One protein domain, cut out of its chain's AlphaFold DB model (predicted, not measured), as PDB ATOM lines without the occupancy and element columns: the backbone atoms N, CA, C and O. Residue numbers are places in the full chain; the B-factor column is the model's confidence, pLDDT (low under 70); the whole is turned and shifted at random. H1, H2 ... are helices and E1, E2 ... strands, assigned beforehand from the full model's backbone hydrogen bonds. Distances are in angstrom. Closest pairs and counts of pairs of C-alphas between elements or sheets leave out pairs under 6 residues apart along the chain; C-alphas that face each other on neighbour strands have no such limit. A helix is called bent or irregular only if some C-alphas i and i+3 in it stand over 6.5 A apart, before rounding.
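AT A GLANCE: This is residues 336 to 389 of the 396 residues of the protein "FAD-dependent oxidoreductase" of Micractinium conductrix (UniProt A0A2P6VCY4). A long helix, H1, is bent into an L; its arm H1a sticks out with residues 336 to 343, while a small hairpin of strands E1 and E2 packs on its other arm, H1b, with short H2 nearby. The 54 printed residues hold H1, H2, E1 and E2 in that order, mostly helix, the strands antiparallel. The whole is loose, with a radius of gyration of the C-alphas of 13.2 A and spans of 42 by 19 by 16 A.

HOW THE PARTS SIT: H1, residues 336 to 362, was assigned as one helix by its hydrogen bonds, but is bent: C-alphas 347 and 350 are 8.4 A apart. Its arms H1a, residues 336 to 347, and H1b, residues 350 to 362, are about perpendicular at 86 degrees. H2, residues 371 to 376, is near H1b. E1, residues 379 to 382, and E2, residues 385 to 388, form an antiparallel hairpin; N 380 and O 387, 2.8 A apart, are within hydrogen-bond range. The closest C-alphas of H1b and E2, Asn 362 and Tyr 386, are 6.3 A apart. In H1a, H1b and H2 every O i to N i+4 pair is within hydrogen-bond range.

IN THESE COORDINATES: H1a, 16.4 A long, begins at C-alpha 336 (90.580, 91.038, 71.270); H1b measures 18.3 A. E2 ends at C-alpha 388 (110.756, 105.072, 91.500).

THE WHOLE: The farthest C-alphas, Gln 336 and Lys 383, are 42.9 A apart. The printed part has no cut and no long link; residue 389 is under 70 in pLDDT.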
ATOM      1  N   GLN A 336      89.221  90.725  71.720       80.56
ATOM      2  CA  GLN A 336      90.580  91.038  71.270       80.56
ATOM      3  C   GLN A 336      91.244  92.087  72.161       80.56
ATOM      4  O   GLN A 336      92.439  92.005  72.452       80.56
ATOM      5  N   ILE A 337      90.473  93.085  72.597       77.75
ATOM      6  CA  ILE A 337      90.923  94.112  73.535       77.75
ATOM      7  C   ILE A 337      91.247  93.459  74.877       77.75
ATOM      8  O   ILE A 337      92.306  93.746  75.436       77.75
ATOM      9  N   LYS A 338      90.391  92.557  75.367       86.62
ATOM     10  CA  LYS A 338      90.616  91.794  76.598       86.62
ATOM     11  C   LYS A 338      91.877  90.937  76.493       86.62
ATOM     12  O   LYS A 338      92.785  91.128  77.287       86.62
ATOM     13  N   ALA A 339      92.026  90.132  75.443       85.19
ATOM     14  CA  ALA A 339      93.214  89.305  75.227       85.19
ATOM     15  C   ALA A 339      94.512  90.131  75.125       85.19
ATOM     16  O   ALA A 339      95.550  89.754  75.672       85.19
ATOM     17  N   LYS A 340      94.474  91.294  74.455       79.12
ATOM     18  CA  LYS A 340      95.618  92.221  74.396       79.12
ATOM     19  C   LYS A 340      95.931  92.827  75.761       79.12
ATOM     20  O   LYS A 340      97.111  92.930  76.105       79.12
ATOM     21  N   LYS A 341      94.908  93.219  76.529       78.38
ATOM     22  CA  LYS A 341      95.065  93.700  77.906       78.38
ATOM     23  C   LYS A 341      95.679  92.607  78.771       78.38
ATOM     24  O   LYS A 341      96.721  92.862  79.357       78.38
ATOM     25  N   ASP A 342      95.133  91.398  78.770       85.94
ATOM     26  CA  ASP A 342      95.620  90.272  79.574       85.94
ATOM     27  C   ASP A 342      97.081  89.944  79.242       85.94
ATOM     28  O   ASP A 342      97.929  89.865  80.134       85.94
ATOM     29  N   LYS A 343      97.431  89.890  77.951       86.38
ATOM     30  CA  LYS A 343      98.818  89.707  77.499       86.38
ATOM     31  C   LYS A 343      99.741  90.841  77.963       86.38
ATOM     32  O   LYS A 343     100.889  90.593  78.337       86.38
ATOM     33  N   TYR A 344      99.265  92.086  77.945       77.75
ATOM     34  CA  TYR A 344     100.020  93.235  78.442       77.75
ATOM     35  C   TYR A 344     100.190  93.199  79.966       77.75
ATOM     36  O   TYR A 344     101.294  93.459  80.449       77.75
ATOM     37  N   TYR A 345      99.136  92.848  80.709       79.12
ATOM     38  CA  TYR A 345      99.153  92.704  82.164       79.12
ATOM     39  C   TYR A 345     100.132  91.617  82.594       79.12
ATOM     40  O   TYR A 345     100.976  91.890  83.441       79.12
ATOM     41  N   LEU A 346     100.101  90.442  81.961       82.69
ATOM     42  CA  LEU A 346     101.041  89.355  82.244       82.69
ATOM     43  C   LEU A 346     102.494  89.780  81.997       82.69
ATOM     44  O   LEU A 346     103.361  89.564  82.839       82.69
ATOM     45  N   LYS A 347     102.767  90.463  80.877       83.19
ATOM     46  CA  LYS A 347     104.125  90.924  80.542       83.19
ATOM     47  C   LYS A 347     104.628  92.048  81.458       83.19
ATOM     48  O   LYS A 347     105.833  92.191  81.641       83.19
ATOM     49  N   ASN A 348     103.733  92.872  82.005       84.62
ATOM     50  CA  ASN A 348     104.096  94.093  82.733       84.62
ATOM     51  C   ASN A 348     103.609  94.110  84.188       84.62
ATOM     52  O   ASN A 348     103.596  95.177  84.804       84.62
ATOM     53  N   GLN A 349     103.244  92.958  84.755       83.00
ATOM     54  CA  GLN A 349     102.595  92.846  86.065       83.00
ATOM     55  C   GLN A 349     103.347  93.618  87.157       83.00
ATOM     56  O   GLN A 349     102.752  94.432  87.861       83.00
ATOM     57  N   ALA A 350     104.670  93.450  87.233       79.50
ATOM     58  CA  ALA A 350     105.513  94.137  88.212       79.50
ATOM     59  C   ALA A 350     105.507  95.670  88.046       79.50
ATOM     60  O   ALA A 350     105.418  96.402  89.030       79.50
ATOM     61  N   LYS A 351     105.548  96.172  86.804       83.38
ATOM     62  CA  LYS A 351     105.504  97.619  86.509       83.38
ATOM     63  C   LYS A 351     104.135  98.215  86.825       83.38
ATOM     64  O   LYS A 351     104.050  99.336  87.320       83.38
ATOM     65  N   ILE A 352     103.066  97.472  86.549       84.06
ATOM     66  CA  ILE A 352     101.694  97.894  86.842       84.06
ATOM     67  C   ILE A 352     101.476  97.958  88.355       84.06
ATOM     68  O   ILE A 352     101.018  98.983  88.852       84.06
ATOM     69  N   GLN A 353     101.889  96.925  89.095       85.12
ATOM     70  CA  GLN A 353     101.845  96.916  90.561       85.12
ATOM     71  C   GLN A 353     102.663  98.064  91.162       85.12
ATOM     72  O   GLN A 353     102.182  98.758  92.051       85.12
ATOM     73  N   GLN A 354     103.869  98.316  90.642       87.44
ATOM     74  CA  GLN A 354     104.705  99.438  91.069       87.44
ATOM     75  C   GLN A 354     104.004 100.787  90.863       87.44
ATOM     76  O   GLN A 354     104.006 101.613  91.771       87.44
ATOM     77  N   ARG A 355     103.394 101.020  89.692       86.69
ATOM     78  CA  ARG A 355     102.687 102.276  89.389       86.69
ATOM     79  C   ARG A 355     101.405 102.448  90.201       86.69
ATOM     80  O   ARG A 355     101.169 103.549  90.681       86.69
ATOM     81  N   SER A 356     100.620 101.384  90.375       87.00
ATOM     82  CA  SER A 356      99.406 101.408  91.205       87.00
ATOM     83  C   SER A 356      99.751 101.760  92.648       87.00
ATOM     84  O   SER A 356      99.207 102.705  93.207       87.00
ATOM     85  N   TYR A 357     100.749 101.076  93.213       87.62
ATOM     86  CA  TYR A 357     101.196 101.330  94.578       87.62
ATOM     87  C   TYR A 357     101.778 102.741  94.733       87.62
ATOM     88  O   TYR A 357     101.513 103.422  95.714       87.62
ATOM     89  N   LEU A 358     102.536 103.224  93.743       87.94
ATOM     90  CA  LEU A 358     103.047 104.596  93.731       87.94
ATOM     91  C   LEU A 358     101.922 105.639  93.719       87.94
ATOM     92  O   LEU A 358     102.026 106.657  94.402       87.94
ATOM     93  N   HIS A 359     100.867 105.391  92.941       87.31
ATOM     94  CA  HIS A 359      99.692 106.249  92.901       87.31
ATOM     95  C   HIS A 359      99.001 106.289  94.267       87.31
ATOM     96  O   HIS A 359      98.795 107.377  94.784       87.31
ATOM     97  N   GLU A 360      98.728 105.136  94.885       88.31
ATOM     98  CA  GLU A 360      98.094 105.032  96.215       88.31
ATOM     99  C   GLU A 360      98.894 105.716  97.336       88.31
ATOM    100  O   GLU A 360      98.323 106.248  98.291       88.31
ATOM    101  N   LEU A 361     100.224 105.707  97.225       86.69
ATOM    102  CA  LEU A 361     101.108 106.411  98.152       86.69
ATOM    103  C   LEU A 361     101.017 107.927  97.986       86.69
ATOM    104  O   LEU A 361     100.926 108.650  98.973       86.69
ATOM    105  N   ASN A 362     101.021 108.413  96.744       86.06
ATOM    106  CA  ASN A 362     100.969 109.846  96.456       86.06
ATOM    107  C   ASN A 362      99.549 110.428  96.569       86.06
ATOM    108  O   ASN A 362      99.411 111.619  96.826       86.06
ATOM    109  N   SER A 363      98.500 109.611  96.432       86.56
ATOM    110  CA  SER A 363      97.111 109.998  96.713       86.56
ATOM    111  C   SER A 363      96.781 110.003  98.209       86.56
ATOM    112  O   SER A 363      95.673 110.372  98.586       86.56
ATOM    113  N   GLY A 364      97.711 109.572  99.071       84.56
ATOM    114  CA  GLY A 364      97.511 109.505 100.521       84.56
ATOM    115  C   GLY A 364      96.589 108.369 100.980       84.56
ATOM    116  O   GLY A 364      96.223 108.315 102.156       84.56
ATOM    117  N   THR A 365      96.229 107.447 100.081       90.12
ATOM    118  CA  THR A 365      95.404 106.271 100.391       90.12
ATOM    119  C   THR A 365      96.155 105.319 101.322       90.12
ATOM    120  O   THR A 365      95.584 104.799 102.280       90.12
ATOM    121  N   ILE A 366      97.462 105.139 101.102       85.81
ATOM    122  CA  ILE A 366      98.339 104.390 102.007       85.81
ATOM    123  C   ILE A 366      99.119 105.372 102.876       85.81
ATOM    124  O   ILE A 366     100.077 105.992 102.424       85.81
ATOM    125  N   ARG A 367      98.749 105.458 104.157       83.12
ATOM    126  CA  ARG A 367      99.439 106.318 105.135       83.12
ATOM    127  C   ARG A 367     100.733 105.701 105.672       83.12
ATOM    128  O   ARG A 367     101.717 106.406 105.859       83.12
ATOM    129  N   ASN A 368     100.746 104.381 105.872       86.88
ATOM    130  CA  ASN A 368     101.856 103.653 106.497       86.88
ATOM    131  C   ASN A 368     102.378 102.529 105.585       86.88
ATOM    132  O   ASN A 368     102.044 101.356 105.785       86.88
ATOM    133  N   PRO A 369     103.188 102.843 104.558       87.56
ATOM    134  CA  PRO A 369     103.742 101.821 103.681       87.56
ATOM    135  C   PRO A 369     104.749 100.917 104.392       87.56
ATOM    136  O   PRO A 369     105.679 101.375 105.058       87.56
ATOM    137  N   ARG A 370     104.632  99.603 104.168       88.44
ATOM    138  CA  ARG A 370     105.623  98.632 104.647       88.44
ATOM    139  C   ARG A 370     106.951  98.827 103.908       88.44
ATOM    140  O   ARG A 370     106.998  98.784 102.677       88.44
ATOM    141  N   LYS A 371     108.057  98.953 104.656       86.06
ATOM    142  CA  LYS A 371     109.419  99.106 104.101       86.06
ATOM    143  C   LYS A 371     109.797  97.976 103.129       86.06
ATOM    144  O   LYS A 371     110.450  98.229 102.119       86.06
ATOM    145  N   SER A 372     109.353  96.747 103.401       85.88
ATOM    146  CA  SER A 372     109.579  95.581 102.534       85.88
ATOM    147  C   SER A 372     108.914  95.728 101.161       85.88
ATOM    148  O   SER A 372     109.542  95.427 100.145       85.88
ATOM    149  N   THR A 373     107.690  96.259 101.105       83.81
ATOM    150  CA  THR A 373     106.963  96.509  99.851       83.81
ATOM    151  C   THR A 373     107.619  97.618  99.031       83.81
ATOM    152  O   THR A 373     107.820  97.443  97.830       83.81
ATOM    153  N   LEU A 374     108.033  98.715  99.678       85.88
ATOM    154  CA  LEU A 374     108.771  99.803  99.022       85.88
ATOM    155  C   LEU A 374     110.082  99.301  98.404       85.88
ATOM    156  O   LEU A 374     110.378  99.613  97.252       85.88
ATOM    157  N   LYS A 375     110.833  98.468  99.142       85.62
ATOM    158  CA  LYS A 375     112.080  97.861  98.659       85.62
ATOM    159  C   LYS A 375     111.831  96.929  97.471       85.62
ATOM    160  O   LYS A 375     112.498  97.075  96.453       85.62
ATOM    161  N   ARG A 376     110.847  96.025  97.573       85.38
ATOM    162  CA  ARG A 376     110.483  95.077  96.502       85.38
ATOM    163  C   ARG A 376     110.074  95.784  95.210       85.38
ATOM    164  O   ARG A 376     110.428  95.333  94.131       85.38
ATOM    165  N   LEU A 377     109.342  96.891  95.323       83.50
ATOM    166  CA  LEU A 377     108.884  97.685  94.182       83.50
ATOM    167  C   LEU A 377     109.879  98.781  93.774       83.50
ATOM    168  O   LEU A 377     109.573  99.566  92.885       83.50
ATOM    169  N   GLY A 378     111.056  98.885  94.401       85.00
ATOM    170  CA  GLY A 378     112.057  99.899  94.059       85.00
ATOM    171  C   GLY A 378     111.587 101.351  94.240       85.00
ATOM    172  O   GLY A 378     112.072 102.236  93.537       85.00
ATOM    173  N   ILE A 379     110.648 101.610  95.151       85.00
ATOM    174  CA  ILE A 379     110.099 102.945  95.431       85.00
ATOM    175  C   ILE A 379     110.892 103.587  96.576       85.00
ATOM    176  O   ILE A 379     111.200 102.945  97.581       85.00
ATOM    177  N   ARG A 380     111.238 104.866  96.429       86.81
ATOM    178  CA  ARG A 380     111.958 105.685  97.411       86.81
ATOM    179  C   ARG A 380     111.174 106.953  97.718       86.81
ATOM    180  O   ARG A 380     110.380 107.406  96.902       86.81
ATOM    181  N   VAL A 381     111.443 107.540  98.878       84.44
ATOM    182  CA  VAL A 381     110.856 108.818  99.294       84.44
ATOM    183  C   VAL A 381     111.887 109.919  99.103       84.44
ATOM    184  O   VAL A 381     113.031 109.780  99.540       84.44
ATOM    185  N   ARG A 382     111.496 111.020  98.461       79.12
ATOM    186  CA  ARG A 382     112.310 112.235  98.358       79.12
ATOM    187  C   ARG A 382     111.428 113.441  98.656       79.12
ATOM    188  O   ARG A 382     110.466 113.678  97.939       79.12
ATOM    189  N   LYS A 383     111.768 114.204  99.702       80.88
ATOM    190  CA  LYS A 383     111.009 115.395 100.138       80.88
ATOM    191  C   LYS A 383     109.500 115.121 100.326       80.88
ATOM    192  O   LYS A 383     108.674 115.887  99.855       80.88
ATOM    193  N   GLY A 384     109.146 113.995 100.950       76.88
ATOM    194  CA  GLY A 384     107.746 113.612 101.192       76.88
ATOM    195  C   GLY A 384     106.997 113.027  99.987       76.88
ATOM    196  O   GLY A 384     105.879 112.562 100.157       76.88
ATOM    197  N   VAL A 385     107.609 112.978  98.798       80.50
ATOM    198  CA  VAL A 385     107.004 112.394  97.591       80.50
ATOM    199  C   VAL A 385     107.595 111.012  97.322       80.50
ATOM    200  O   VAL A 385     108.821 110.834  97.342       80.50
ATOM    201  N   TYR A 386     106.738 110.027  97.049       85.44
ATOM    202  CA  TYR A 386     107.163 108.689  96.654       85.44
ATOM    203  C   TYR A 386     107.491 108.671  95.157       85.44
ATOM    204  O   TYR A 386     106.728 109.170  94.328       85.44
ATOM    205  N   MET A 387     108.634 108.083  94.793       85.62
ATOM    206  CA  MET A 387     109.124 108.000  93.415       85.62
ATOM    207  C   MET A 387     109.914 106.710  93.149       85.62
ATOM    208  O   MET A 387     110.473 106.109  94.063       85.62
ATOM    209  N   VAL A 388     110.001 106.279  91.888       81.56
ATOM    210  CA  VAL A 388     110.756 105.072  91.500       81.56
ATOM    211  C   VAL A 388     112.265 105.349  91.482       81.56
ATOM    212  O   VAL A 388     112.732 106.371  90.979       81.56
ATOM    213  N   SER A 389     113.052 104.427  92.034       69.81
ATOM    214  CA  SER A 389     114.514 104.478  92.047       69.81
ATOM    215  C   SER A 389     115.110 104.187  90.666       69.81
ATOM    216  O   SER A 389     114.988 103.070  90.171       69.81
TER     217      SER A 389